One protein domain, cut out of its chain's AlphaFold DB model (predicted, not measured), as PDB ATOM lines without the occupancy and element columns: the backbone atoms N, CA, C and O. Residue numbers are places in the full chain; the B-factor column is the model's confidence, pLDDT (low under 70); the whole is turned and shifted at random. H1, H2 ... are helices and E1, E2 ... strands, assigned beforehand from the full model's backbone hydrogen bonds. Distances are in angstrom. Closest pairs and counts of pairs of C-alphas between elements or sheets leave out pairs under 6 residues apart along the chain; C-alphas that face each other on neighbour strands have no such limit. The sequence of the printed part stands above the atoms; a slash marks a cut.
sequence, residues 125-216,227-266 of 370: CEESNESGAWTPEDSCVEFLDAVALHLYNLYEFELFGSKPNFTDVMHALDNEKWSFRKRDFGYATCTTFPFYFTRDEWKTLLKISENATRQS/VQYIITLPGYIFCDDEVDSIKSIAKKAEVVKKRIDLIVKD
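AT A GLANCE: This is residues 125 to 216 and 227 to 266 of the 370 residues of an uncharacterized protein of Thraustotheca clavata (UniProt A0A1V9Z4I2). One long helix, H2, runs through the middle of an elongated body; H3 and the short strand pair E1 and E2 lie toward its last residues, and the small two-stranded sheet of E3 and E4 lies beside its first ones. H4 crosses H2 and H5 packs on H4, while H1 and the loop around Phe 185 make the two far ends. The printed part has 132 residues, with five named helices and four named strands in the order H1 H2 E1 H3 E2 H4 E3 H5 E4; E1 and E2 are antiparallel, E3 and E4 parallel, and the class is mostly helix. It is compact, with a radius of gyration of the C-alphas of 15.2 A, and spans 49 by 30 by 26 A.

HOW THE PARTS SIT: H1, residues 125 to 131, and H2, residues 136 to 154, are apart, but only just, at 8.1 A. E1, residues 155 to 157, is the antiparallel neighbour of E2, residues 178 to 180, with N 156 and O 179 2.8 A apart. H2, with residues 144 to 151 alone, touches H3, residues 166 to 174, at a steep tilt of 53 degrees; the closest C-alphas, of Ala 148 and Phe 166, are 5.2 A apart. With residues 136 to 144 alone, H2 touches H4, residues 199 to 212, opposite ways at a steep tilt of 46 degrees, closest at the C-alphas of Glu 137 and Ala 212, 4.6 A. H4, with residues 200 to 205 alone, touches H5, residues 240 to 252, about perpendicular at 82 degrees, closest at the C-alphas of Glu 201 and Ser 245, 5.9 A. E3, residues 229 to 232, H5 and E4, residues 262 to 265, form a strand-helix-strand unit, two parallel neighbour strands with a helix between them in the chain, with a right-handed crossover; N 263 and O 229 are 2.8 A apart. The closest C-alphas of H2 and E3, of Pro 136 and Thr 232, are 5.0 A apart. Every O i to N i+4 pair is within hydrogen-bond range in H2, H3 and H5; H4 has 9 of 10, and H1 1 of 3, with 2 of 4 O i to N i+3 pairs.

IN THESE COORDINATES: H1 begins at C-alpha 125, (-34.584, 6.625, -40.885). H2 measures 27.7 A, H4 20.1 A and H5 18.4 A from first to last C-alpha. E4 ends at C-alpha 265, (-31.430, -0.800, -52.803).

THE WHOLE: The C-alphas farthest apart, of Glu 126 and Phe 185, are 51.0 A apart. Residues 217 to 226 are not printed; C-alphas 216 and 227 are 23.6 A apart across the cut. The link from E2 to H4 is long, at 18 residues. Mean pLDDT of the printed part is 76.5, with 33 residues under 70, among them residues 125 to 138.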
ATOM      1  N   CYS A 125     -35.073   7.084 -42.190       40.25
ATOM      2  CA  CYS A 125     -34.584   6.625 -40.885       40.25
ATOM      3  C   CYS A 125     -35.593   6.891 -39.747       40.25
ATOM      4  O   CYS A 125     -35.743   6.067 -38.842       40.25
ATOM      5  N   GLU A 126     -36.313   8.017 -39.781       46.62
ATOM      6  CA  GLU A 126     -37.364   8.349 -38.807       46.62
ATOM      7  C   GLU A 126     -38.595   7.435 -38.976       46.62
ATOM      8  O   GLU A 126     -39.090   6.884 -37.993       46.62
ATOM      9  N   GLU A 127     -39.022   7.165 -40.215       46.19
ATOM     10  CA  GLU A 127     -40.135   6.248 -40.516       46.19
ATOM     11  C   GLU A 127     -39.788   4.761 -40.261       46.19
ATOM     12  O   GLU A 127     -40.653   3.964 -39.870       46.19
ATOM     13  N   SER A 128     -38.520   4.353 -40.421       44.66
ATOM     14  CA  SER A 128     -38.075   2.992 -40.079       44.66
ATOM     15  C   SER A 128     -38.005   2.753 -38.567       44.66
ATOM     16  O   SER A 128     -38.335   1.658 -38.102       44.66
ATOM     17  N   ASN A 129     -37.653   3.783 -37.786       44.16
ATOM     18  CA  ASN A 129     -37.572   3.697 -36.324       44.16
ATOM     19  C   ASN A 129     -38.942   3.482 -35.658       44.16
ATOM     20  O   ASN A 129     -39.021   2.840 -34.610       44.16
ATOM     21  N   GLU A 130     -40.028   3.949 -36.278       45.81
ATOM     22  CA  GLU A 130     -41.391   3.757 -35.764       45.81
ATOM     23  C   GLU A 130     -42.020   2.410 -36.166       45.81
ATOM     24  O   GLU A 130     -42.958   1.946 -35.515       45.81
ATOM     25  N   SER A 131     -41.500   1.741 -37.202       43.19
ATOM     26  CA  SER A 131     -42.117   0.537 -37.784       43.19
ATOM     27  C   SER A 131     -41.413  -0.785 -37.451       43.19
ATOM     28  O   SER A 131     -41.942  -1.853 -37.764       43.19
ATOM     29  N   GLY A 132     -40.242  -0.754 -36.804       45.50
ATOM     30  CA  GLY A 132     -39.437  -1.963 -36.576       45.50
ATOM     31  C   GLY A 132     -38.893  -2.581 -37.872       45.50
ATOM     32  O   GLY A 132     -38.517  -3.755 -37.881       45.50
ATOM     33  N   ALA A 133     -38.884  -1.809 -38.962       51.94
ATOM     34  CA  ALA A 133     -38.247  -2.169 -40.218       51.94
ATOM     35  C   ALA A 133     -36.719  -2.053 -40.083       51.94
ATOM     36  O   ALA A 133     -36.221  -1.220 -39.331       51.94
ATOM     37  N   TRP A 134     -35.982  -2.903 -40.804       50.62
ATOM     38  CA  TRP A 134     -34.517  -2.877 -40.826       50.62
ATOM     39  C   TRP A 134     -34.007  -1.498 -41.228       50.62
ATOM     40  O   TRP A 134     -34.417  -0.978 -42.271       50.62
ATOM     41  N   THR A 135     -33.088  -0.942 -40.440       64.44
ATOM     42  CA  THR A 135     -32.377   0.263 -40.859       64.44
ATOM     43  C   THR A 135     -31.369  -0.088 -41.967       64.44
ATOM     44  O   THR A 135     -30.903  -1.235 -42.061       64.44
ATOM     45  N   PRO A 136     -31.030   0.859 -42.858       64.19
ATOM     46  CA  PRO A 136     -29.933   0.691 -43.811       64.19
ATOM     47  C   PRO A 136     -28.620   0.265 -43.140       64.19
ATOM     48  O   PRO A 136     -27.872  -0.551 -43.678       64.19
ATOM     49  N   GLU A 137     -28.371   0.771 -41.937       66.75
ATOM     50  CA  GLU A 137     -27.217   0.460 -41.110       66.75
ATOM     51  C   GLU A 137     -27.236  -1.003 -40.653       66.75
ATOM     52  O   GLU A 137     -26.244  -1.702 -40.856       66.75
ATOM     53  N   ASP A 138     -28.371  -1.511 -40.153       69.69
ATOM     54  CA  ASP A 138     -28.529  -2.928 -39.777       69.69
ATOM     55  C   ASP A 138     -28.265  -3.857 -40.970       69.69
ATOM     56  O   ASP A 138     -27.606  -4.893 -40.847       69.69
ATOM     57  N   SER A 139     -28.734  -3.456 -42.153       74.50
ATOM     58  CA  SER A 139     -28.508  -4.179 -43.404       74.50
ATOM     59  C   SER A 139     -27.025  -4.214 -43.798       74.50
ATOM     60  O   SER A 139     -26.518  -5.245 -44.249       74.50
ATOM     61  N   CYS A 140     -26.298  -3.115 -43.579       80.00
ATOM     62  CA  CYS A 140     -24.856  -3.050 -43.799       80.00
ATOM     63  C   CYS A 140     -24.075  -3.888 -42.781       80.00
ATOM     64  O   CYS A 140     -23.159  -4.614 -43.173       80.00
ATOM     65  N   VAL A 141     -24.429  -3.810 -41.493       80.25
ATOM     66  CA  VAL A 141     -23.793  -4.598 -40.427       80.25
ATOM     67  C   VAL A 141     -23.972  -6.085 -40.694       80.25
ATOM     68  O   VAL A 141     -22.992  -6.823 -40.654       80.25
ATOM     69  N   GLU A 142     -25.177  -6.539 -41.049       81.69
ATOM     70  CA  GLU A 142     -25.391  -7.957 -41.337       81.69
ATOM     71  C   GLU A 142     -24.563  -8.429 -42.541       81.69
ATOM     72  O   GLU A 142     -23.976  -9.515 -42.503       81.69
ATOM     73  N   PHE A 143     -24.467  -7.606 -43.589       85.50
ATOM     74  CA  PHE A 143     -23.640  -7.925 -44.749       85.50
ATOM     75  C   PHE A 143     -22.166  -8.073 -44.357       85.50
ATOM     76  O   PHE A 143     -21.507  -9.046 -44.734       85.50
ATOM     77  N   LEU A 144     -21.653  -7.129 -43.567       89.00
ATOM     78  CA  LEU A 144     -20.281  -7.137 -43.071       89.00
ATOM     79  C   LEU A 144     -20.005  -8.325 -42.141       89.00
ATOM     80  O   LEU A 144     -18.960  -8.965 -42.271       89.00
ATOM     81  N   ASP A 145     -20.946  -8.676 -41.269       85.06
ATOM     82  CA  ASP A 145     -20.865  -9.847 -40.395       85.06
ATOM     83  C   ASP A 145     -20.887 -11.155 -41.191       85.06
ATOM     84  O   ASP A 145     -20.163 -12.099 -40.868       85.06
ATOM     85  N   ALA A 146     -21.676 -11.232 -42.266       84.69
ATOM     86  CA  ALA A 146     -21.685 -12.390 -43.155       84.69
ATOM     87  C   ALA A 146     -20.332 -12.552 -43.870       84.69
ATOM     88  O   ALA A 146     -19.790 -13.661 -43.930       84.69
ATOM     89  N   VAL A 147     -19.746 -11.447 -44.344       88.56
ATOM     90  CA  VAL A 147     -18.392 -11.436 -44.919       88.56
ATOM     91  C   VAL A 147     -17.351 -11.846 -43.872       88.56
ATOM     92  O   VAL A 147     -16.495 -12.687 -44.158       88.56
ATOM     93  N   ALA A 148     -17.431 -11.312 -42.653       89.69
ATOM     94  CA  ALA A 148     -16.513 -11.641 -41.566       89.69
ATOM     95  C   ALA A 148     -16.594 -13.116 -41.164       89.69
ATOM     96  O   ALA A 148     -15.565 -13.773 -40.998       89.69
ATOM     97  N   LEU A 149     -17.805 -13.671 -41.083       87.62
ATOM     98  CA  LEU A 149     -18.028 -15.085 -40.808       87.62
ATOM     99  C   LEU A 149     -17.416 -15.980 -41.889       87.62
ATOM    100  O   LEU A 149     -16.794 -16.996 -41.572       87.62
ATOM    101  N   HIS A 150     -17.555 -15.606 -43.161       89.88
ATOM    102  CA  HIS A 150     -16.927 -16.341 -44.255       89.88
ATOM    103  C   HIS A 150     -15.403 -16.317 -44.158       89.88
ATOM    104  O   HIS A 150     -14.761 -17.365 -44.209       89.88
ATOM    105  N   LEU A 151     -14.814 -15.141 -43.941       89.88
ATOM    106  CA  LEU A 151     -13.370 -15.007 -43.754       89.88
ATOM    107  C   LEU A 151     -12.887 -15.802 -42.540       89.88
ATOM    108  O   LEU A 151     -11.869 -16.486 -42.623       89.88
ATOM    109  N   TYR A 152     -13.648 -15.806 -41.448       89.75
ATOM    110  CA  TYR A 152     -13.362 -16.639 -40.287       89.75
ATOM    111  C   TYR A 152     -13.405 -18.132 -40.633       89.75
ATOM    112  O   TYR A 152     -12.628 -18.906 -40.098       89.75
ATOM    113  N   ASN A 153     -14.229 -18.590 -41.575       88.00
ATOM    114  CA  ASN A 153     -14.213 -19.996 -42.006       88.00
ATOM    115  C   ASN A 153     -12.974 -20.385 -42.835       88.00
ATOM    116  O   ASN A 153     -12.718 -21.587 -43.018       88.00
ATOM    117  N   LEU A 154     -12.222 -19.398 -43.329       86.38
ATOM    118  CA  LEU A 154     -11.021 -19.564 -44.150       86.38
ATOM    119  C   LEU A 154      -9.723 -19.305 -43.372       86.38
ATOM    120  O   LEU A 154      -8.717 -19.985 -43.597       86.38
ATOM    121  N   TYR A 155      -9.757 -18.359 -42.440       88.38
ATOM    122  CA  TYR A 155      -8.606 -17.885 -41.686       88.38
ATOM    123  C   TYR A 155      -8.836 -18.016 -40.175       88.38
ATOM    124  O   TYR A 155      -9.946 -18.187 -39.675       88.38
ATOM    125  N   GLU A 156      -7.749 -17.994 -39.424       89.75
ATOM    126  CA  GLU A 156      -7.751 -17.951 -37.970       89.75
ATOM    127  C   GLU A 156      -7.193 -16.597 -37.547       89.75
ATOM    128  O   GLU A 156      -6.064 -16.260 -37.902       89.75
ATOM    129  N   PHE A 157      -8.007 -15.816 -36.843       91.19
ATOM    130  CA  PHE A 157      -7.665 -14.503 -36.309       91.19
ATOM    131  C   PHE A 157      -8.381 -14.280 -34.972       91.19
ATOM    132  O   PHE A 157      -9.359 -14.964 -34.660       91.19
ATOM    133  N   GLU A 158      -7.841 -13.364 -34.169       86.44
ATOM    134  CA  GLU A 158      -8.359 -13.021 -32.843       86.44
ATOM    135  C   GLU A 158      -9.752 -12.392 -32.950       86.44
ATOM    136  O   GLU A 158      -9.978 -11.531 -33.799       86.44
ATOM    137  N   LEU A 159     -10.674 -12.839 -32.094       88.44
ATOM    138  CA  LEU A 159     -12.018 -12.279 -31.983       88.44
ATOM    139  C   LEU A 159     -12.119 -11.465 -30.698       88.44
ATOM    140  O   LEU A 159     -11.761 -11.957 -29.627       88.44
ATOM    141  N   PHE A 160     -12.679 -10.264 -30.787       79.50
ATOM    142  CA  PHE A 160     -13.002  -9.461 -29.606       79.50
ATOM    143  C   PHE A 160     -14.364  -9.820 -28.998       79.50
ATOM    144  O   PHE A 160     -14.658  -9.434 -27.866       79.50
ATOM    145  N   GLY A 161     -15.193 -10.568 -29.734       79.31
ATOM    146  CA  GLY A 161     -16.535 -10.977 -29.329       79.31
ATOM    147  C   GLY A 161     -16.803 -12.477 -29.473       79.31
ATOM    148  O   GLY A 161     -15.935 -13.276 -29.821       79.31
ATOM    149  N   SER A 162     -18.051 -12.869 -29.205       78.31
ATOM    150  CA  SER A 162     -18.510 -14.264 -29.316       78.31
ATOM    151  C   SER A 162     -18.739 -14.726 -30.761       78.31
ATOM    152  O   SER A 162     -18.849 -15.927 -31.016       78.31
ATOM    153  N   LYS A 163     -18.821 -13.783 -31.707       83.44
ATOM    154  CA  LYS A 163     -19.003 -14.015 -33.143       83.44
ATOM    155  C   LYS A 163     -18.027 -13.132 -33.927       83.44
ATOM    156  O   LYS A 163     -17.779 -12.014 -33.477       83.44
ATOM    157  N   PRO A 164     -17.512 -13.610 -35.075       84.94
ATOM    158  CA  PRO A 164     -16.673 -12.797 -35.941       84.94
ATOM    159  C   PRO A 164     -17.476 -11.630 -36.507       84.94
ATOM    160  O   PRO A 164     -18.546 -11.837 -37.078       84.94
ATOM    161  N   ASN A 165     -16.934 -10.430 -36.362       87.25
ATOM    162  CA  ASN A 165     -17.446  -9.204 -36.958       87.25
ATOM    163  C   ASN A 165     -16.369  -8.561 -37.846       87.25
ATOM    164  O   ASN A 165     -15.215  -9.000 -37.902       87.25
ATOM    165  N   PHE A 166     -16.741  -7.511 -38.570       88.75
ATOM    166  CA  PHE A 166     -15.815  -6.873 -39.503       88.75
ATOM    167  C   PHE A 166     -14.683  -6.091 -38.815       88.75
ATOM    168  O   PHE A 166     -13.599  -5.962 -39.379       88.75
ATOM    169  N   THR A 167     -14.867  -5.649 -37.569       86.31
ATOM    170  CA  THR A 167     -13.790  -5.048 -36.766       86.31
ATOM    171  C   THR A 167     -12.680  -6.062 -36.478       86.31
ATOM    172  O   THR A 167     -11.503  -5.715 -36.581       86.31
ATOM    173  N   ASP A 168     -13.026  -7.325 -36.200       87.25
ATOM    174  CA  ASP A 168     -12.046  -8.409 -36.022       87.25
ATOM    175  C   ASP A 168     -11.223  -8.624 -37.307       87.25
ATOM    176  O   ASP A 168      -9.996  -8.736 -37.267       87.25
ATOM    177  N   VAL A 169     -11.897  -8.621 -38.466       89.75
ATOM    178  CA  VAL A 169     -11.276  -8.742 -39.800       89.75
ATOM    179  C   VAL A 169     -10.275  -7.615 -40.041       89.75
ATOM    180  O   VAL A 169      -9.142  -7.877 -40.445       89.75
ATOM    181  N   MET A 170     -10.672  -6.371 -39.768       88.69
ATOM    182  CA  MET A 170      -9.805  -5.208 -39.955       88.69
ATOM    183  C   MET A 170      -8.615  -5.231 -38.998       88.69
ATOM    184  O   MET A 170      -7.483  -5.035 -39.429       88.69
ATOM    185  N   HIS A 171      -8.831  -5.577 -37.727       85.69
ATOM    186  CA  HIS A 171      -7.741  -5.716 -36.767       85.69
ATOM    187  C   HIS A 171      -6.732  -6.796 -37.189       85.69
ATOM    188  O   HIS A 171      -5.520  -6.600 -37.067       85.69
ATOM    189  N   ALA A 172      -7.212  -7.925 -37.714       88.75
ATOM    190  CA  ALA A 172      -6.364  -8.999 -38.215       88.75
ATOM    191  C   ALA A 172      -5.544  -8.578 -39.446       88.75
ATOM    192  O   ALA A 172      -4.373  -8.950 -39.549       88.75
ATOM    193  N   LEU A 173      -6.133  -7.791 -40.353       87.25
ATOM    194  CA  LEU A 173      -5.440  -7.218 -41.510       87.25
ATOM    195  C   LEU A 173      -4.385  -6.192 -41.093       87.25
ATOM    196  O   LEU A 173      -3.237  -6.305 -41.514       87.25
ATOM    197  N   ASP A 174      -4.755  -5.232 -40.245       86.44
ATOM    198  CA  ASP A 174      -3.892  -4.114 -39.856       86.44
ATOM    199  C   ASP A 174      -2.679  -4.567 -39.037       86.44
ATOM    200  O   ASP A 174      -1.600  -3.987 -39.142       86.44
ATOM    201  N   ASN A 175      -2.840  -5.622 -38.233       83.50
ATOM    202  CA  ASN A 175      -1.773  -6.146 -37.380       83.50
ATOM    203  C   ASN A 175      -1.065  -7.373 -37.971       83.50
ATOM    204  O   ASN A 175      -0.209  -7.949 -37.300       83.50
ATOM    205  N   GLU A 176      -1.455  -7.820 -39.170       87.12
ATOM    206  CA  GLU A 176      -0.990  -9.074 -39.783       87.12
ATOM    207  C   GLU A 176      -1.146 -10.299 -38.853       87.12
ATOM    208  O   GLU A 176      -0.415 -11.288 -38.935       87.12
ATOM    209  N   LYS A 177      -2.132 -10.247 -37.949       89.38
ATOM    210  CA  LYS A 177      -2.412 -11.286 -36.950       89.38
ATOM    211  C   LYS A 177      -3.467 -12.251 -37.465       89.38
ATOM    212  O   LYS A 177      -4.605 -12.272 -36.998       89.38
ATOM    213  N   TRP A 178      -3.071 -13.061 -38.434       92.19
ATOM    214  CA  TRP A 178      -3.921 -14.098 -39.003       92.19
ATOM    215  C   TRP A 178      -3.095 -15.308 -39.438       92.19
ATOM    216  O   TRP A 178      -1.891 -15.225 -39.682       92.19
ATOM    217  N   SER A 179      -3.748 -16.457 -39.564       84.31
ATOM    218  CA  SER A 179      -3.154 -17.644 -40.170       84.31
ATOM    219  C   SER A 179      -4.188 -18.438 -40.962       84.31
ATOM    220  O   SER A 179      -5.389 -18.175 -40.895       84.31
ATOM    221  N   PHE A 180      -3.739 -19.392 -41.773       86.75
ATOM    222  CA  PHE A 180      -4.655 -20.253 -42.511       86.75
ATOM    223  C   PHE A 180      -5.365 -21.221 -41.569       86.75
ATOM    224  O   PHE A 180      -4.712 -21.996 -40.864       86.75
ATOM    225  N   ARG A 181      -6.698 -21.263 -41.641       85.56
ATOM    226  CA  ARG A 181      -7.469 -22.242 -40.879       85.56
ATOM    227  C   ARG A 181      -7.212 -23.645 -41.422       85.56
ATOM    228  O   ARG A 181      -7.379 -23.904 -42.617       85.56
ATOM    229  N   LYS A 182      -6.823 -24.562 -40.536       82.00
ATOM    230  CA  LYS A 182      -6.648 -25.984 -40.862       82.00
ATOM    231  C   LYS A 182      -7.991 -26.717 -40.843       82.00
ATOM    232  O   LYS A 182      -8.845 -26.451 -40.004       82.00
ATOM    233  N   ARG A 183      -8.148 -27.662 -41.763       80.69
ATOM    234  CA  ARG A 183      -9.239 -28.636 -41.869       80.69
ATOM    235  C   ARG A 183      -8.648 -30.040 -42.014       80.69
ATOM    236  O   ARG A 183      -7.450 -30.190 -42.259       80.69
ATOM    237  N   ASP A 184      -9.498 -31.058 -41.922       76.19
ATOM    238  CA  ASP A 184      -9.110 -32.479 -41.904       76.19
ATOM    239  C   ASP A 184      -8.212 -32.911 -43.079       76.19
ATOM    240  O   ASP A 184      -7.420 -33.843 -42.949       76.19
ATOM    241  N   PHE A 185      -8.288 -32.208 -44.218       72.12
ATOM    242  CA  PHE A 185      -7.544 -32.526 -45.442       72.12
ATOM    243  C   PHE A 185      -6.626 -31.397 -45.946       72.12
ATOM    244  O   PHE A 185      -6.196 -31.433 -47.096       72.12
ATOM    245  N   GLY A 186      -6.308 -30.395 -45.116       78.50
ATOM    246  CA  GLY A 186      -5.425 -29.284 -45.496       78.50
ATOM    247  C   GLY A 186      -5.920 -27.923 -45.015       78.50
ATOM    248  O   GLY A 186      -6.654 -27.832 -44.038       78.50
ATOM    249  N   TYR A 187      -5.507 -26.846 -45.679       77.75
ATOM    250  CA  TYR A 187      -5.981 -25.497 -45.361       77.75
ATOM    251  C   TYR A 187      -7.318 -25.198 -46.044       77.75
ATOM    252  O   TYR A 187      -7.593 -25.698 -47.132       77.75
ATOM    253  N   ALA A 188      -8.145 -24.369 -45.407       73.69
ATOM    254  CA  ALA A 188      -9.457 -23.982 -45.926       73.69
ATOM    255  C   ALA A 188      -9.384 -23.143 -47.219       73.69
ATOM    256  O   ALA A 188     -10.345 -23.100 -47.980       73.69
ATOM    257  N   THR A 189      -8.247 -22.495 -47.474       80.62
ATOM    258  CA  THR A 189      -7.958 -21.737 -48.695       80.62
ATOM    259  C   THR A 189      -6.454 -21.746 -48.971       80.62
ATOM    260  O   THR A 189      -5.649 -21.922 -48.054       80.62
ATOM    261  N   CYS A 190      -6.072 -21.552 -50.232       78.88
ATOM    262  CA  CYS A 190      -4.693 -21.287 -50.656       78.88
ATOM    263  C   CYS A 190      -4.423 -19.794 -50.910       78.88
ATOM    264  O   CYS A 190      -3.287 -19.412 -51.182       78.88
ATOM    265  N   THR A 191      -5.455 -18.950 -50.840       79.31
ATOM    266  CA  THR A 191      -5.323 -17.502 -51.026       79.31
ATOM    267  C   THR A 191      -4.926 -16.860 -49.707       79.31
ATOM    268  O   THR A 191      -5.537 -17.123 -48.682       79.31
ATOM    269  N   THR A 192      -3.895 -16.031 -49.721       82.81
ATOM    270  CA  THR A 192      -3.466 -15.232 -48.567       82.81
ATOM    271  C   THR A 192      -4.499 -14.161 -48.225       82.81
ATOM    272  O   THR A 192      -5.028 -13.515 -49.128       82.81
ATOM    273  N   PHE A 193      -4.738 -13.928 -46.934       84.12
ATOM    274  CA  PHE A 193      -5.855 -13.113 -46.449       84.12
ATOM    275  C   PHE A 193      -5.955 -11.699 -47.058       84.12
ATOM    276  O   PHE A 193      -7.027 -11.382 -47.579       84.12
ATOM    277  N   PRO A 194      -4.879 -10.888 -47.144       85.81
ATOM    278  CA  PRO A 194      -4.963  -9.555 -47.754       85.81
ATOM    279  C   PRO A 194      -5.330  -9.575 -49.242       85.81
ATOM    280  O   PRO A 194      -5.887  -8.610 -49.753       85.81
ATOM    281  N   PHE A 195      -5.050 -10.682 -49.934       83.94
ATOM    282  CA  PHE A 195      -5.283 -10.849 -51.368       83.94
ATOM    283  C   PHE A 195      -6.593 -11.583 -51.681       83.94
ATOM    284  O   PHE A 195      -6.875 -11.873 -52.843       83.94
ATOM    285  N   TYR A 196      -7.389 -11.909 -50.658       87.06
ATOM    286  CA  TYR A 196      -8.674 -12.576 -50.851       87.06
ATOM    287  C   TYR A 196      -9.669 -11.693 -51.617       87.06
ATOM    288  O   TYR A 196     -10.352 -12.155 -52.535       87.06
ATOM    289  N   PHE A 197      -9.689 -10.403 -51.283       89.69
ATOM    290  CA  PHE A 197     -10.367  -9.365 -52.050       89.69
ATOM    291  C   PHE A 197      -9.351  -8.485 -52.776       89.69
ATOM    292  O   PHE A 197      -8.188  -8.387 -52.379       89.69
ATOM    293  N   THR A 198      -9.785  -7.848 -53.863       87.50
ATOM    294  CA  THR A 198      -8.968  -6.824 -54.521       87.50
ATOM    295  C   THR A 198      -8.844  -5.591 -53.628       87.50
ATOM    296  O   THR A 198      -9.616  -5.389 -52.690       87.50
ATOM    297  N   ARG A 199      -7.884  -4.719 -53.944       81.12
ATOM    298  CA  ARG A 199      -7.712  -3.439 -53.245       81.12
ATOM    299  C   ARG A 199      -8.996  -2.599 -53.242       81.12
ATOM    300  O   ARG A 199      -9.348  -2.033 -52.210       81.12
ATOM    301  N   ASP A 200      -9.693  -2.545 -54.374       82.38
ATOM    302  CA  ASP A 200     -10.933  -1.775 -54.512       82.38
ATOM    303  C   ASP A 200     -12.094  -2.422 -53.748       82.38
ATOM    304  O   ASP A 200     -12.896  -1.726 -53.128       82.38
ATOM    305  N   GLU A 201     -12.149  -3.756 -53.705       87.25
ATOM    306  CA  GLU A 201     -13.135  -4.490 -52.908       87.25
ATOM    307  C   GLU A 201     -12.918  -4.260 -51.397       87.25
ATOM    308  O   GLU A 201     -13.875  -3.966 -50.681       87.25
ATOM    309  N   TRP A 202     -11.671  -4.285 -50.911       87.50
ATOM    310  CA  TRP A 202     -11.360  -3.931 -49.517       87.50
ATOM    311  C   TRP A 202     -11.711  -2.481 -49.188       87.50
ATOM    312  O   TRP A 202     -12.294  -2.209 -48.138       87.50
ATOM    313  N   LYS A 203     -11.408  -1.547 -50.096       86.19
ATOM    314  CA  LYS A 203     -11.784  -0.137 -49.943       86.19
ATOM    315  C   LYS A 203     -13.304   0.031 -49.858       86.19
ATOM    316  O   LYS A 203     -13.788   0.814 -49.045       86.19
ATOM    317  N   THR A 204     -14.045  -0.727 -50.660       86.38
ATOM    318  CA  THR A 204     -15.512  -0.716 -50.657       86.38
ATOM    319  C   THR A 204     -16.071  -1.246 -49.334       86.38
ATOM    320  O   THR A 204     -16.953  -0.622 -48.752       86.38
ATOM    321  N   LEU A 205     -15.525  -2.349 -48.810       88.56
ATOM    322  CA  LEU A 205     -15.919  -2.895 -47.507       88.56
ATOM    323  C   LEU A 205     -15.650  -1.924 -46.352       88.56
ATOM    324  O   LEU A 205     -16.510  -1.749 -45.490       88.56
ATOM    325  N   LEU A 206     -14.495  -1.251 -46.363       86.12
ATOM    326  CA  LEU A 206     -14.168  -0.237 -45.362       86.12
ATOM    327  C   LEU A 206     -15.190   0.903 -45.384       86.12
ATOM    328  O   LEU A 206     -15.743   1.261 -44.347       86.12
ATOM    329  N   LYS A 207     -15.510   1.401 -46.582       82.44
ATOM    330  CA  LYS A 207     -16.511   2.451 -46.783       82.44
ATOM    331  C   LYS A 207     -17.893   2.030 -46.277       82.44
ATOM    332  O   LYS A 207     -18.588   2.849 -45.689       82.44
ATOM    333  N   ILE A 208     -18.295   0.766 -46.439       84.81
ATOM    334  CA  ILE A 208     -19.534   0.256 -45.820       84.81
ATOM    335  C   ILE A 208     -19.417   0.288 -44.290       84.81
ATOM    336  O   ILE A 208     -20.318   0.793 -43.627       84.81
ATOM    337  N   SER A 209     -18.306  -0.190 -43.722       83.81
ATOM    338  CA  SER A 209     -18.124  -0.276 -42.263       83.81
ATOM    339  C   SER A 209     -18.126   1.079 -41.548       83.81
ATOM    340  O   SER A 209     -18.719   1.204 -40.476       83.81
ATOM    341  N   GLU A 210     -17.538   2.105 -42.164       78.56
ATOM    342  CA  GLU A 210     -17.521   3.479 -41.644       78.56
ATOM    343  C   GLU A 210     -18.923   4.104 -41.606       78.56
ATOM    344  O   GLU A 210     -19.206   4.948 -40.756       78.56
ATOM    345  N   ASN A 211     -19.813   3.680 -42.508       67.50
ATOM    346  CA  ASN A 211     -21.193   4.161 -42.559       67.50
ATOM    347  C   ASN A 211     -22.140   3.330 -41.679       67.50
ATOM    348  O   ASN A 211     -23.095   3.874 -41.136       67.50
ATOM    349  N   ALA A 212     -21.848   2.044 -41.477       67.38
ATOM    350  CA  ALA A 212     -22.655   1.141 -40.655       67.38
ATOM    351  C   ALA A 212     -22.541   1.407 -39.138       67.38
ATOM    352  O   ALA A 212     -23.459   1.125 -38.379       67.38
ATOM    353  N   THR A 213     -21.422   1.967 -38.669       53.16
ATOM    354  CA  THR A 213     -21.120   2.128 -37.231       53.16
ATOM    355  C   THR A 213     -21.802   3.327 -36.554       53.16
ATOM    356  O   THR A 213     -21.526   3.609 -35.387       53.16
ATOM    357  N   ARG A 214     -22.711   4.040 -37.236       47.50
ATOM    358  CA  ARG A 214     -23.304   5.285 -36.711       47.50
ATOM    359  C   ARG A 214     -24.473   5.132 -35.744       47.50
ATOM    360  O   ARG A 214     -24.778   6.122 -35.088       47.50
ATOM    361  N   GLN A 215     -25.071   3.954 -35.582       44.75
ATOM    362  CA  GLN A 215     -26.005   3.627 -34.491       44.75
ATOM    363  C   GLN A 215     -26.480   2.183 -34.674       44.75
ATOM    364  O   GLN A 215     -27.232   1.907 -35.596       44.75
ATOM    365  N   SER A 216     -26.088   1.256 -33.803       32.06
ATOM    366  CA  SER A 216     -26.711  -0.073 -33.787       32.06
ATOM    367  C   SER A 216     -26.884  -0.563 -32.352       32.06
ATOM    368  O   SER A 216     -25.904  -0.795 -31.641       32.06
ATOM    369  N   VAL A 227     -34.690 -16.335 -50.040       49.03
ATOM    370  CA  VAL A 227     -34.816 -14.899 -50.293       49.03
ATOM    371  C   VAL A 227     -33.518 -14.364 -50.886       49.03
ATOM    372  O   VAL A 227     -32.426 -14.638 -50.388       49.03
ATOM    373  N   GLN A 228     -33.644 -13.594 -51.964       58.06
ATOM    374  CA  GLN A 228     -32.586 -12.711 -52.451       58.06
ATOM    375  C   GLN A 228     -32.038 -11.886 -51.276       58.06
ATOM    376  O   GLN A 228     -32.814 -11.317 -50.512       58.06
ATOM    377  N   TYR A 229     -30.716 -11.833 -51.116       65.06
ATOM    378  CA  TYR A 229     -30.103 -11.029 -50.062       65.06
ATOM    379  C   TYR A 229     -30.310  -9.554 -50.419       65.06
ATOM    380  O   TYR A 229     -29.990  -9.148 -51.538       65.06
ATOM    381  N   ILE A 230     -30.873  -8.760 -49.511       70.94
ATOM    382  CA  ILE A 230     -31.117  -7.333 -49.744       70.94
ATOM    383  C   ILE A 230     -30.138  -6.544 -48.889       70.94
ATOM    384  O   ILE A 230     -30.121  -6.705 -47.673       70.94
ATOM    385  N   ILE A 231     -29.357  -5.684 -49.537       76.31
ATOM    386  CA  ILE A 231     -28.568  -4.661 -48.860       76.31
ATOM    387  C   ILE A 231     -29.094  -3.278 -49.237       76.31
ATOM    388  O   ILE A 231     -29.258  -2.976 -50.422       76.31
ATOM    389  N   THR A 232     -29.379  -2.446 -48.242       73.12
ATOM    390  CA  THR A 232     -29.773  -1.049 -48.460       73.12
ATOM    391  C   THR A 232     -28.552  -0.160 -48.270       73.12
ATOM    392  O   THR A 232     -27.949  -0.156 -47.202       73.12
ATOM    393  N   LEU A 233     -28.171   0.573 -49.314       70.69
ATOM    394  CA  LEU A 233     -26.995   1.434 -49.335       70.69
ATOM    395  C   LEU A 233     -27.382   2.848 -49.762       70.69
ATOM    396  O   LEU A 233     -28.040   2.995 -50.791       70.69
ATOM    397  N   PRO A 234     -26.911   3.891 -49.061       64.12
ATOM    398  CA  PRO A 234     -27.141   5.262 -49.481       64.12
ATOM    399  C   PRO A 234     -26.552   5.541 -50.865       64.12
ATOM    400  O   PRO A 234     -25.337   5.473 -51.070       64.12
ATOM    401  N   GLY A 235     -27.407   5.857 -51.838       58.47
ATOM    402  CA  GLY A 235     -27.004   5.969 -53.235       58.47
ATOM    403  C   GLY A 235     -26.101   7.156 -53.548       58.47
ATOM    404  O   GLY A 235     -25.395   7.133 -54.556       58.47
ATOM    405  N   TYR A 236     -26.076   8.148 -52.655       61.47
ATOM    406  CA  TYR A 236     -25.151   9.281 -52.681       61.47
ATOM    407  C   TYR A 236     -23.742   8.918 -52.195       61.47
ATOM    408  O   TYR A 236     -22.781   9.608 -52.515       61.47
ATOM    409  N   ILE A 237     -23.606   7.823 -51.441       63.62
ATOM    410  CA  ILE A 237     -22.316   7.365 -50.925       63.62
ATOM    411  C   ILE A 237     -21.658   6.423 -51.921       63.62
ATOM    412  O   ILE A 237     -20.452   6.522 -52.132       63.62
ATOM    413  N   PHE A 238     -22.418   5.515 -52.530       73.44
ATOM    414  CA  PHE A 238     -21.865   4.471 -53.395       73.44
ATOM    415  C   PHE A 238     -22.126   4.760 -54.874       73.44
ATOM    416  O   PHE A 238     -23.267   5.009 -55.254       73.44
ATOM    417  N   CYS A 239     -21.110   4.688 -55.732       76.69
ATOM    418  CA  CYS A 239     -21.309   4.736 -57.185       76.69
ATOM    419  C   CYS A 239     -21.698   3.357 -57.755       76.69
ATOM    420  O   CYS A 239     -21.584   2.335 -57.075       76.69
ATOM    421  N   ASP A 240     -22.143   3.302 -59.014       75.88
ATOM    422  CA  ASP A 240     -22.572   2.044 -59.650       75.88
ATOM    423  C   ASP A 240     -21.437   0.996 -59.728       75.88
ATOM    424  O   ASP A 240     -21.680  -0.194 -59.519       75.88
ATOM    425  N   ASP A 241     -20.186   1.431 -59.921       76.56
ATOM    426  CA  ASP A 241     -19.008   0.548 -59.906       76.56
ATOM    427  C   ASP A 241     -18.753  -0.055 -58.510       76.56
ATOM    428  O   ASP A 241     -18.344  -1.215 -58.369       76.56
ATOM    429  N   GLU A 242     -19.025   0.710 -57.450       81.50
ATOM    430  CA  GLU A 242     -18.952   0.226 -56.070       81.50
ATOM    431  C   GLU A 242     -20.090  -0.764 -55.788       81.50
ATOM    432  O   GLU A 242     -19.857  -1.798 -55.166       81.50
ATOM    433  N   VAL A 243     -21.295  -0.534 -56.323       81.06
ATOM    434  CA  VAL A 243     -22.414  -1.492 -56.250       81.06
ATOM    435  C   VAL A 243     -22.053  -2.821 -56.932       81.06
ATOM    436  O   VAL A 243     -22.333  -3.898 -56.395       81.06
ATOM    437  N   ASP A 244     -21.387  -2.782 -58.086       82.50
ATOM    438  CA  ASP A 244     -20.879  -3.987 -58.753       82.50
ATOM    439  C   ASP A 244     -19.769  -4.682 -57.952       82.50
ATOM    440  O   ASP A 244     -19.717  -5.920 -57.890       82.50
ATOM    441  N   SER A 245     -18.913  -3.900 -57.292       85.19
ATOM    442  CA  SER A 245     -17.890  -4.405 -56.374       85.19
ATOM    443  C   SER A 245     -18.526  -5.117 -55.179       85.19
ATOM    444  O   SER A 245     -18.117  -6.225 -54.838       85.19
ATOM    445  N   ILE A 246     -19.605  -4.578 -54.614       86.06
ATOM    446  CA  ILE A 246     -20.360  -5.196 -53.514       86.06
ATOM    447  C   ILE A 246     -20.979  -6.524 -53.950       86.06
ATOM    448  O   ILE A 246     -20.826  -7.537 -53.266       86.06
ATOM    449  N   LYS A 247     -21.588  -6.579 -55.141       84.62
ATOM    450  CA  LYS A 247     -22.086  -7.840 -55.718       84.62
ATOM    451  C   LYS A 247     -20.955  -8.847 -55.962       84.62
ATOM    452  O   LYS A 247     -21.157 -10.053 -55.803       84.62
ATOM    453  N   SER A 248     -19.763  -8.381 -56.353       87.31
ATOM    454  CA  SER A 248     -18.559  -9.218 -56.481       87.31
ATOM    455  C   SER A 248     -18.148  -9.828 -55.147       87.31
ATOM    456  O   SER A 248     -17.995 -11.050 -55.065       87.31
ATOM    457  N   ILE A 249     -18.027  -8.988 -54.120       89.25
ATOM    458  CA  ILE A 249     -17.665  -9.377 -52.759       89.25
ATOM    459  C   ILE A 249     -18.668 -10.388 -52.225       89.25
ATOM    460  O   ILE A 249     -18.260 -11.460 -51.802       89.25
ATOM    461  N   ALA A 250     -19.968 -10.106 -52.326       85.19
ATOM    462  CA  ALA A 250     -21.021 -10.982 -51.819       85.19
ATOM    463  C   ALA A 250     -20.954 -12.391 -52.426       85.19
ATOM    464  O   ALA A 250     -21.138 -13.385 -51.727       85.19
ATOM    465  N   LYS A 251     -20.643 -12.490 -53.725       85.81
ATOM    466  CA  LYS A 251     -20.433 -13.782 -54.388       85.81
ATOM    467  C   LYS A 251     -19.144 -14.467 -53.920       85.81
ATOM    468  O   LYS A 251     -19.150 -15.674 -53.712       85.81
ATOM    469  N   LYS A 252     -18.030 -13.733 -53.811       85.50
ATOM    470  CA  LYS A 252     -16.734 -14.285 -53.364       85.50
ATOM    471  C   LYS A 252     -16.786 -14.759 -51.914       85.50
ATOM    472  O   LYS A 252     -16.237 -15.805 -51.598       85.50
ATOM    473  N   ALA A 253     -17.464 -13.998 -51.066       85.12
ATOM    474  CA  ALA A 253     -17.673 -14.284 -49.659       85.12
ATOM    475  C   ALA A 253     -18.785 -15.317 -49.408       85.12
ATOM    476  O   ALA A 253     -19.184 -15.507 -48.268       85.12
ATOM    477  N   GLU A 254     -19.336 -15.916 -50.469       82.88
ATOM    478  CA  GLU A 254     -20.430 -16.894 -50.409       82.88
ATOM    479  C   GLU A 254     -21.670 -16.419 -49.621       82.88
ATOM    480  O   GLU A 254     -22.512 -17.226 -49.235       82.88
ATOM    481  N   VAL A 255     -21.834 -15.100 -49.446       77.88
ATOM    482  CA  VAL A 255     -23.039 -14.475 -48.872       77.88
ATOM    483  C   VAL A 255     -24.234 -14.740 -49.786       77.88
ATOM    484  O   VAL A 255     -25.343 -15.007 -49.332       77.88
ATOM    485  N   VAL A 256     -23.985 -14.722 -51.098       73.44
ATOM    486  CA  VAL A 256     -24.948 -15.104 -52.133       73.44
ATOM    487  C   VAL A 256     -24.350 -16.128 -53.092       73.44
ATOM    488  O   VAL A 256     -23.153 -16.116 -53.380       73.44
ATOM    489  N   LYS A 257     -25.197 -16.996 -53.659       67.62
ATOM    490  CA  LYS A 257     -24.761 -18.007 -54.640       67.62
ATOM    491  C   LYS A 257     -24.399 -17.372 -55.986       67.62
ATOM    492  O   LYS A 257     -23.437 -17.783 -56.640       67.62
ATOM    493  N   LYS A 258     -25.167 -16.374 -56.428       64.69
ATOM    494  CA  LYS A 258     -24.926 -15.602 -57.654       64.69
ATOM    495  C   LYS A 258     -24.976 -14.108 -57.352       64.69
ATOM    496  O   LYS A 258     -25.719 -13.666 -56.489       64.69
ATOM    497  N   ARG A 259     -24.252 -13.308 -58.145       61.00
ATOM    498  CA  ARG A 259     -24.260 -11.834 -58.024       61.00
ATOM    499  C   ARG A 259     -25.662 -11.229 -58.136       61.00
ATOM    500  O   ARG A 259     -25.941 -10.234 -57.488       61.00
ATOM    501  N   ILE A 260     -26.516 -11.830 -58.967       59.53
ATOM    502  CA  ILE A 260     -27.902 -11.393 -59.184       59.53
ATOM    503  C   ILE A 260     -28.825 -11.686 -57.997       59.53
ATOM    504  O   ILE A 260     -29.918 -11.137 -57.941       59.53
ATOM    505  N   ASP A 261     -28.394 -12.548 -57.073       69.00
ATOM    506  CA  ASP A 261     -29.170 -12.874 -55.878       69.00
ATOM    507  C   ASP A 261     -28.990 -11.790 -54.797       69.00
ATOM    508  O   ASP A 261     -29.732 -11.793 -53.821       69.00
ATOM    509  N   LEU A 262     -28.030 -10.866 -54.977       75.19
ATOM    510  CA  LEU A 262     -27.885  -9.661 -54.165       75.19
ATOM    511  C   LEU A 262     -28.648  -8.497 -54.805       75.19
ATOM    512  O   LEU A 262     -28.269  -7.989 -55.867       75.19
ATOM    513  N   ILE A 263     -29.683  -8.028 -54.116       74.75
ATOM    514  CA  ILE A 263     -30.392  -6.799 -54.452       74.75
ATOM    515  C   ILE A 263     -29.792  -5.668 -53.630       74.75
ATOM    516  O   ILE A 263     -29.865  -5.674 -52.405       74.75
ATOM    517  N   VAL A 264     -29.240  -4.676 -54.321       74.94
ATOM    518  CA  VAL A 264     -28.794  -3.428 -53.702       74.94
ATOM    519  C   VAL A 264     -29.892  -2.394 -53.893       74.94
ATOM    520  O   VAL A 264     -30.269  -2.106 -55.032       74.94
ATOM    521  N   LYS A 265     -30.432  -1.872 -52.794       75.12
ATOM    522  CA  LYS A 265     -31.430  -0.800 -52.803       75.12
ATOM    523  C   LYS A 265     -30.807   0.508 -52.347       75.12
ATOM    524  O   LYS A 265     -29.913   0.493 -51.510       75.12
ATOM    525  N   ASP A 266     -31.289   1.610 -52.898       69.31
ATOM    526  CA  ASP A 266     -31.072   2.938 -52.329       69.31
ATOM    527  C   ASP A 266     -32.023   3.157 -51.134       69.31
ATOM    528  O   ASP A 266     -32.936   2.355 -50.906       69.31
TER     529      ASP A 266